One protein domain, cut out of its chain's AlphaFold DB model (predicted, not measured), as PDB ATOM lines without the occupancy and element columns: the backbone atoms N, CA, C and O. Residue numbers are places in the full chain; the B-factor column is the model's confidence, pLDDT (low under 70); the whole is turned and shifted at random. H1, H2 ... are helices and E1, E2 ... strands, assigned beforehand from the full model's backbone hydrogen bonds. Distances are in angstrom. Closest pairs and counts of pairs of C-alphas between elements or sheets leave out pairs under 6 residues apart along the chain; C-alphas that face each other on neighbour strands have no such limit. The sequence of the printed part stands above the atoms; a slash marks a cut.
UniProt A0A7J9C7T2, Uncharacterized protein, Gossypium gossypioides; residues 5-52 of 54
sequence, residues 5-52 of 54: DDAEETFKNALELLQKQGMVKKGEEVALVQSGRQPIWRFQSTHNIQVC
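AT A GLANCE: This is residues 5 to 52 of the 54 residues of an uncharacterized protein of Gossypium gossypioides (UniProt A0A7J9C7T2). Two antiparallel strands, E1 and E2, form a narrow ribbon, a hairpin closed at one end by a wide loop of residues 36 to 46, and a single helix, H1, runs loosely alongside E1. The chain folds back between H1 and E1 at the other end of the ribbon, and E2 is on the side of E1 away from the helix. The printed part has 48 residues, with one named helix and two named strands in the order H1, E1, E2; the class is mixed, helices and strands. The whole is loose, with a radius of gyration of the C-alphas of 12.5 A, and elongated, spanning 34 by 20 by 16 A.

IN THESE COORDINATES: E1 is residues 29 to 35, from Glu 29 to Ser 35, and measures 19.7 A from first to last C-alpha. Its C-alpha 29 is at (128.323, 203.504, 142.836). E2 is residues 47 to 52, 16.0 A long from first to last C-alpha, and ends with C-alpha 52 at (130.705, 198.657, 144.604). H1 is residues 7 to 20, from Ala 7 to Lys 20, 20.0 A from first to last C-alpha, and begins with C-alpha 7 at (133.230, 186.551, 138.025).

HOW THE PARTS SIT: E1 and E2 are antiparallel neighbours and a hairpin, with 161 degrees between their N-to-C directions. C-alphas that face each other include those of Ala 31 and Val 51, 4.6 A apart, and those of Ser 35 and His 47, 5.2 A apart. Across the pair, N 32 and O 50 are within hydrogen-bond range at 2.8 A, as are N 48 and O 34 at 3.0 A. The closest C-alphas of H1 and E1 are those of Phe 11 and Leu 32, 7.9 A apart, the one pair within 8 A between these two elements; their centres are 11.4 A apart. H1 and E2 are apart. In H1 every O i to N i+4 pair is within hydrogen-bond range. Residues 17 to 22, of which 17 to 20 belong to H1, stand free.

THE WHOLE: The two C-alphas farthest apart in the domain are those of Lys 26 and Phe 43, at 34.5 A; the first lies in the link from H1 to E1 and the second in the link from E1 to E2. The link from H1 to E1 is short, with 8 residues, and the link from E1 to E2 is long, with 11 residues. The printed part, residues 5 to 52 of a chain of 54, has no cut. The mean pLDDT of the printed part is 86.2, and residues 41 to 42 are under 70.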
ATOM      1  N   ASP A   5     133.889 181.021 138.692       80.94
ATOM      2  CA  ASP A   5     135.091 181.441 139.429       80.94
ATOM      3  C   ASP A   5     135.786 182.658 138.784       80.94
ATOM      4  O   ASP A   5     136.595 183.329 139.417       80.94
ATOM      5  N   ASP A   6     135.439 182.990 137.537       83.50
ATOM      6  CA  ASP A   6     135.959 184.133 136.766       83.50
ATOM      7  C   ASP A   6     135.099 185.410 136.890       83.50
ATOM      8  O   ASP A   6     135.251 186.367 136.120       83.50
ATOM      9  N   ALA A   7     134.171 185.446 137.854       81.94
ATOM     10  CA  ALA A   7     133.230 186.551 138.025       81.94
ATOM     11  C   ALA A   7     133.924 187.899 138.279       81.94
ATOM     12  O   ALA A   7     133.486 188.928 137.761       81.94
ATOM     13  N   GLU A   8     135.020 187.896 139.042       85.12
ATOM     14  CA  GLU A   8     135.788 189.103 139.360       85.12
ATOM     15  C   GLU A   8     136.499 189.675 138.124       85.12
ATOM     16  O   GLU A   8     136.434 190.879 137.867       85.12
ATOM     17  N   GLU A   9     137.112 188.814 137.307       90.50
ATOM     18  CA  GLU A   9     137.765 189.222 136.060       90.50
ATOM     19  C   GLU A   9     136.743 189.755 135.049       90.50
ATOM     20  O   GLU A   9     136.929 190.822 134.460       90.50
ATOM     21  N   THR A  10     135.615 189.055 134.903       89.81
ATOM     22  CA  THR A  10     134.512 189.478 134.034       89.81
ATOM     23  C   THR A  10     133.969 190.843 134.453       89.81
ATOM     24  O   THR A  10     133.759 191.718 133.608       89.81
ATOM     25  N   PHE A  11     133.783 191.059 135.758       89.19
ATOM     26  CA  PHE A  11     133.334 192.338 136.295       89.19
ATOM     27  C   PHE A  11     134.334 193.463 136.021       89.19
ATOM     28  O   PHE A  11     133.941 194.532 135.546       89.19
ATOM     29  N   LYS A  12     135.628 193.219 136.255       91.00
ATOM     30  CA  LYS A  12     136.688 194.192 135.978       91.00
ATOM     31  C   LYS A  12     136.707 194.598 134.503       91.00
ATOM     32  O   LYS A  12     136.712 195.789 134.196       91.00
ATOM     33  N   ASN A  13     136.636 193.625 133.596       93.62
ATOM     34  CA  ASN A  13     136.615 193.873 132.156       93.62
ATOM     35  C   ASN A  13     135.375 194.682 131.731       93.62
ATOM     36  O   ASN A  13     135.484 195.609 130.923       93.62
ATOM     37  N   ALA A  14     134.205 194.381 132.303       92.75
ATOM     38  CA  ALA A  14     132.979 195.136 132.053       92.75
ATOM     39  C   ALA A  14     133.085 196.589 132.550       92.75
ATOM     40  O   ALA A  14     132.720 197.514 131.823       92.75
ATOM     41  N   LEU A  15     133.632 196.808 133.748       93.12
ATOM     42  CA  LEU A  15     133.862 198.150 134.284       93.12
ATOM     43  C   LEU A  15     134.831 198.962 133.427       93.12
ATOM     44  O   LEU A  15     134.557 200.125 133.136       93.12
ATOM     45  N   GLU A  16     135.942 198.365 132.995       94.44
ATOM     46  CA  GLU A  16     136.896 199.032 132.107       94.44
ATOM     47  C   GLU A  16     136.248 199.432 130.776       94.44
ATOM     48  O   GLU A  16     136.494 200.531 130.273       94.44
ATOM     49  N   LEU A  17     135.402 198.567 130.208       95.94
ATOM     50  CA  LEU A  17     134.663 198.862 128.983       95.94
ATOM     51  C   LEU A  17     133.688 200.032 129.177       95.94
ATOM     52  O   LEU A  17     133.686 200.967 128.376       95.94
ATOM     53  N   LEU A  18     132.891 200.006 130.247       94.44
ATOM     54  CA  LEU A  18     131.902 201.045 130.543       94.44
ATOM     55  C   LEU A  18     132.556 202.399 130.853       94.44
ATOM     56  O   LEU A  18     132.060 203.436 130.409       94.44
ATOM     57  N   GLN A  19     133.699 202.399 131.544       93.94
ATOM     58  CA  GLN A  19     134.491 203.610 131.775       93.94
ATOM     59  C   GLN A  19     135.049 204.184 130.469       93.94
ATOM     60  O   GLN A  19     134.933 205.386 130.231       93.94
ATOM     61  N   LYS A  20     135.596 203.340 129.580       95.56
ATOM     62  CA  LYS A  20     136.079 203.772 128.251       95.56
ATOM     63  C   LYS A  20     134.968 204.382 127.395       95.56
ATOM     64  O   LYS A  20     135.236 205.279 126.605       95.56
ATOM     65  N   GLN A  21     133.732 203.917 127.562       96.38
ATOM     66  CA  GLN A  21     132.554 204.456 126.877       96.38
ATOM     67  C   GLN A  21     131.959 205.697 127.565       96.38
ATOM     68  O   GLN A  21     130.994 206.266 127.059       96.38
ATOM     69  N   GLY A  22     132.506 206.129 128.707       93.62
ATOM     70  CA  GLY A  22     131.988 207.263 129.477       93.62
ATOM     71  C   GLY A  22     130.631 207.001 130.140       93.62
ATOM     72  O   GLY A  22     129.967 207.951 130.548       93.62
ATOM     73  N   MET A  23     130.216 205.733 130.239       93.38
ATOM     74  CA  MET A  23     128.943 205.328 130.847       93.38
ATOM     75  C   MET A  23     129.018 205.244 132.370       93.38
ATOM     76  O   MET A  23     127.990 205.316 133.034       93.38
ATOM     77  N   VAL A  24     130.227 205.080 132.907       92.75
ATOM     78  CA  VAL A  24     130.501 205.005 134.342       92.75
ATOM     79  C   VAL A  24     131.735 205.849 134.641       92.75
ATOM     80  O   VAL A  24     132.720 205.805 133.900       92.75
ATOM     81  N   LYS A  25     131.694 206.625 135.722       92.38
ATOM     82  CA  LYS A  25     132.795 207.482 136.171       92.38
ATOM     83  C   LYS A  25     133.431 206.934 137.438       92.38
ATOM     84  O   LYS A  25     132.780 206.322 138.281       92.38
ATOM     85  N   LYS A  26     134.720 207.230 137.603       89.69
ATOM     86  CA  LYS A  26     135.445 206.932 138.838       89.69
ATOM     87  C   LYS A  26     134.736 207.575 140.033       89.69
ATOM     88  O   LYS A  26     134.460 208.774 140.024       89.69
ATOM     89  N   GLY A  27     134.504 206.782 141.070       90.38
ATOM     90  CA  GLY A  27     133.825 207.190 142.288       90.38
ATOM     91  C   GLY A  27     132.300 207.087 142.258       90.38
ATOM     92  O   GLY A  27     131.694 207.388 143.287       90.38
ATOM     93  N   GLU A  28     131.686 206.660 141.152       91.94
ATOM     94  CA  GLU A  28     130.261 206.314 141.116       91.94
ATOM     95  C   GLU A  28     130.004 204.956 141.783       91.94
ATOM     96  O   GLU A  28     130.886 204.097 141.857       91.94
ATOM     97  N   GLU A  29     128.789 204.775 142.292       93.31
ATOM     98  CA  GLU A  29     128.323 203.504 142.836       93.31
ATOM     99  C   GLU A  29     127.651 202.693 141.729       93.31
ATOM    100  O   GLU A  29     126.793 203.194 141.001       93.31
ATOM    101  N   VAL A  30     128.031 201.424 141.614       92.38
ATOM    102  CA  VAL A  30     127.457 200.476 140.659       92.38
ATOM    103  C   VAL A  30     126.923 199.255 141.392       92.38
ATOM    104  O   VAL A  30     127.509 198.789 142.370       92.38
ATOM    105  N   ALA A  31     125.809 198.719 140.898       92.25
ATOM    106  CA  ALA A  31     125.266 197.453 141.363       92.25
ATOM    107  C   ALA A  31     125.725 196.324 140.433       92.25
ATOM    108  O   ALA A  31     125.400 196.315 139.245       92.25
ATOM    109  N   LEU A  32     126.461 195.361 140.980       89.31
ATOM    110  CA  LEU A  32     126.794 194.115 140.304       89.31
ATOM    111  C   LEU A  32     125.701 193.088 140.591       89.31
ATOM    112  O   LEU A  32     125.420 192.795 141.753       89.31
ATOM    113  N   VAL A  33     125.106 192.527 139.539       89.00
ATOM    114  CA  VAL A  33     124.107 191.458 139.643       89.00
ATOM    115  C   VAL A  33     124.667 190.202 138.993       89.00
ATOM    116  O   VAL A  33     124.844 190.151 137.777       89.00
ATOM    117  N   GLN A  34     124.913 189.173 139.799       84.94
ATOM    118  CA  GLN A  34     125.389 187.879 139.335       84.94
ATOM    119  C   GLN A  34     124.287 186.828 139.473       84.94
ATOM    120  O   GLN A  34     123.718 186.605 140.546       84.94
ATOM    121  N   SER A  35     124.003 186.160 138.359       79.69
ATOM    122  CA  SER A  35     123.047 185.055 138.291       79.69
ATOM    123  C   SER A  35     123.789 183.742 138.115       79.69
ATOM    124  O   SER A  35     124.827 183.699 137.458       79.69
ATOM    125  N   GLY A  36     123.259 182.669 138.701       76.69
ATOM    126  CA  GLY A  36     123.737 181.318 138.415       76.69
ATOM    127  C   GLY A  36     123.273 180.836 137.035       76.69
ATOM    128  O   GLY A  36     122.918 181.615 136.156       76.69
ATOM    129  N   ARG A  37     123.177 179.516 136.855       74.38
ATOM    130  CA  ARG A  37     122.721 178.889 135.594       74.38
ATOM    131  C   ARG A  37     121.268 179.209 135.199       74.38
ATOM    132  O   ARG A  37     120.845 178.837 134.108       74.38
ATOM    133  N   GLN A  38     120.494 179.841 136.081       72.69
ATOM    134  CA  GLN A  38     119.089 180.177 135.860       72.69
ATOM    135  C   GLN A  38     118.934 181.671 135.534       72.69
ATOM    136  O   GLN A  38     119.506 182.505 136.234       72.69
ATOM    137  N   PRO A  39     118.160 182.024 134.494       71.00
ATOM    138  CA  PRO A  39     117.915 183.414 134.128       71.00
ATOM    139  C   PRO A  39     116.965 184.105 135.116       71.00
ATOM    140  O   PRO A  39     115.923 183.549 135.465       71.00
ATOM    141  N   ILE A  40     117.274 185.363 135.458       72.25
ATOM    142  CA  ILE A  40     116.556 186.180 136.458       72.25
ATOM    143  C   ILE A  40     115.052 186.310 136.140       72.25
ATOM    144  O   ILE A  40     114.229 186.461 137.036       72.25
ATOM    145  N   TRP A  41     114.666 186.296 134.858       65.50
ATOM    146  CA  TRP A  41     113.344 186.784 134.428       65.50
ATOM    147  C   TRP A  41     112.314 185.680 134.174       65.50
ATOM    148  O   TRP A  41     111.205 185.977 133.736       65.50
ATOM    149  N   ARG A  42     112.662 184.404 134.388       68.50
ATOM    150  CA  ARG A  42     111.752 183.282 134.080       68.50
ATOM    151  C   ARG A  42     111.457 182.360 135.256       68.50
ATOM    152  O   ARG A  42     110.489 181.613 135.176       68.50
ATOM    153  N   PHE A  43     112.240 182.425 136.332       73.62
ATOM    154  CA  PHE A  43     112.091 181.557 137.499       73.62
ATOM    155  C   PHE A  43     112.556 182.275 138.766       73.62
ATOM    156  O   PHE A  43     113.476 183.088 138.718       73.62
ATOM    157  N   GLN A  44     111.938 181.962 139.905       74.75
ATOM    158  CA  GLN A  44     112.447 182.412 141.198       74.75
ATOM    159  C   GLN A  44     113.755 181.667 141.503       74.75
ATOM    160  O   GLN A  44     113.770 180.440 141.587       74.75
ATOM    161  N   SER A  45     114.840 182.413 141.687       75.81
ATOM    162  CA  SER A  45     116.162 181.882 142.030       75.81
ATOM    163  C   SER A  45     116.925 182.843 142.939       75.81
ATOM    164  O   SER A  45     116.584 184.022 143.058       75.81
ATOM    165  N   THR A  46     117.964 182.337 143.603       80.38
ATOM    166  CA  THR A  46     118.895 183.165 144.379       80.38
ATOM    167  C   THR A  46     119.878 183.866 143.443       80.38
ATOM    168  O   THR A  46     120.447 183.247 142.544       80.38
ATOM    169  N   HIS A  47     120.081 185.158 143.675       81.56
ATOM    170  CA  HIS A  47     121.004 186.006 142.926       81.56
ATOM    171  C   HIS A  47     121.941 186.694 143.907       81.56
ATOM    172  O   HIS A  47     121.538 187.007 145.029       81.56
ATOM    173  N   ASN A  48     123.179 186.927 143.486       83.94
ATOM    174  CA  ASN A  48     124.117 187.722 144.261       83.94
ATOM    175  C   ASN A  48     124.055 189.169 143.754       83.94
ATOM    176  O   ASN A  48     124.174 189.407 142.551       83.94
ATOM    177  N   ILE A  49     123.809 190.113 144.665       88.81
ATOM    178  CA  ILE A  49     123.786 191.546 144.366       88.81
ATOM    179  C   ILE A  49     124.775 192.236 145.299       88.81
ATOM    180  O   ILE A  49     124.694 192.068 146.516       88.81
ATOM    181  N   GLN A  50     125.689 193.017 144.726       89.62
ATOM    182  CA  GLN A  50     126.703 193.779 145.456       89.62
ATOM    183  C   GLN A  50     126.707 195.225 144.977       89.62
ATOM    184  O   GLN A  50     126.490 195.487 143.794       89.62
ATOM    185  N   VAL A  51     126.968 196.159 145.888       90.56
ATOM    186  CA  VAL A  51     127.179 197.570 145.553       90.56
ATOM    187  C   VAL A  51     128.656 197.879 145.725       90.56
ATOM    188  O   VAL A  51     129.214 197.668 146.803       90.56
ATOM    189  N   CYS A  52     129.279 198.371 144.659       89.31
ATOM    190  CA  CYS A  52     130.705 198.657 144.604       89.31
ATOM    191  C   CYS A  52     130.930 200.086 144.117       89.31
ATOM    192  O   CYS A  52     130.172 200.599 143.294       89.31
TER     193      CYS A  52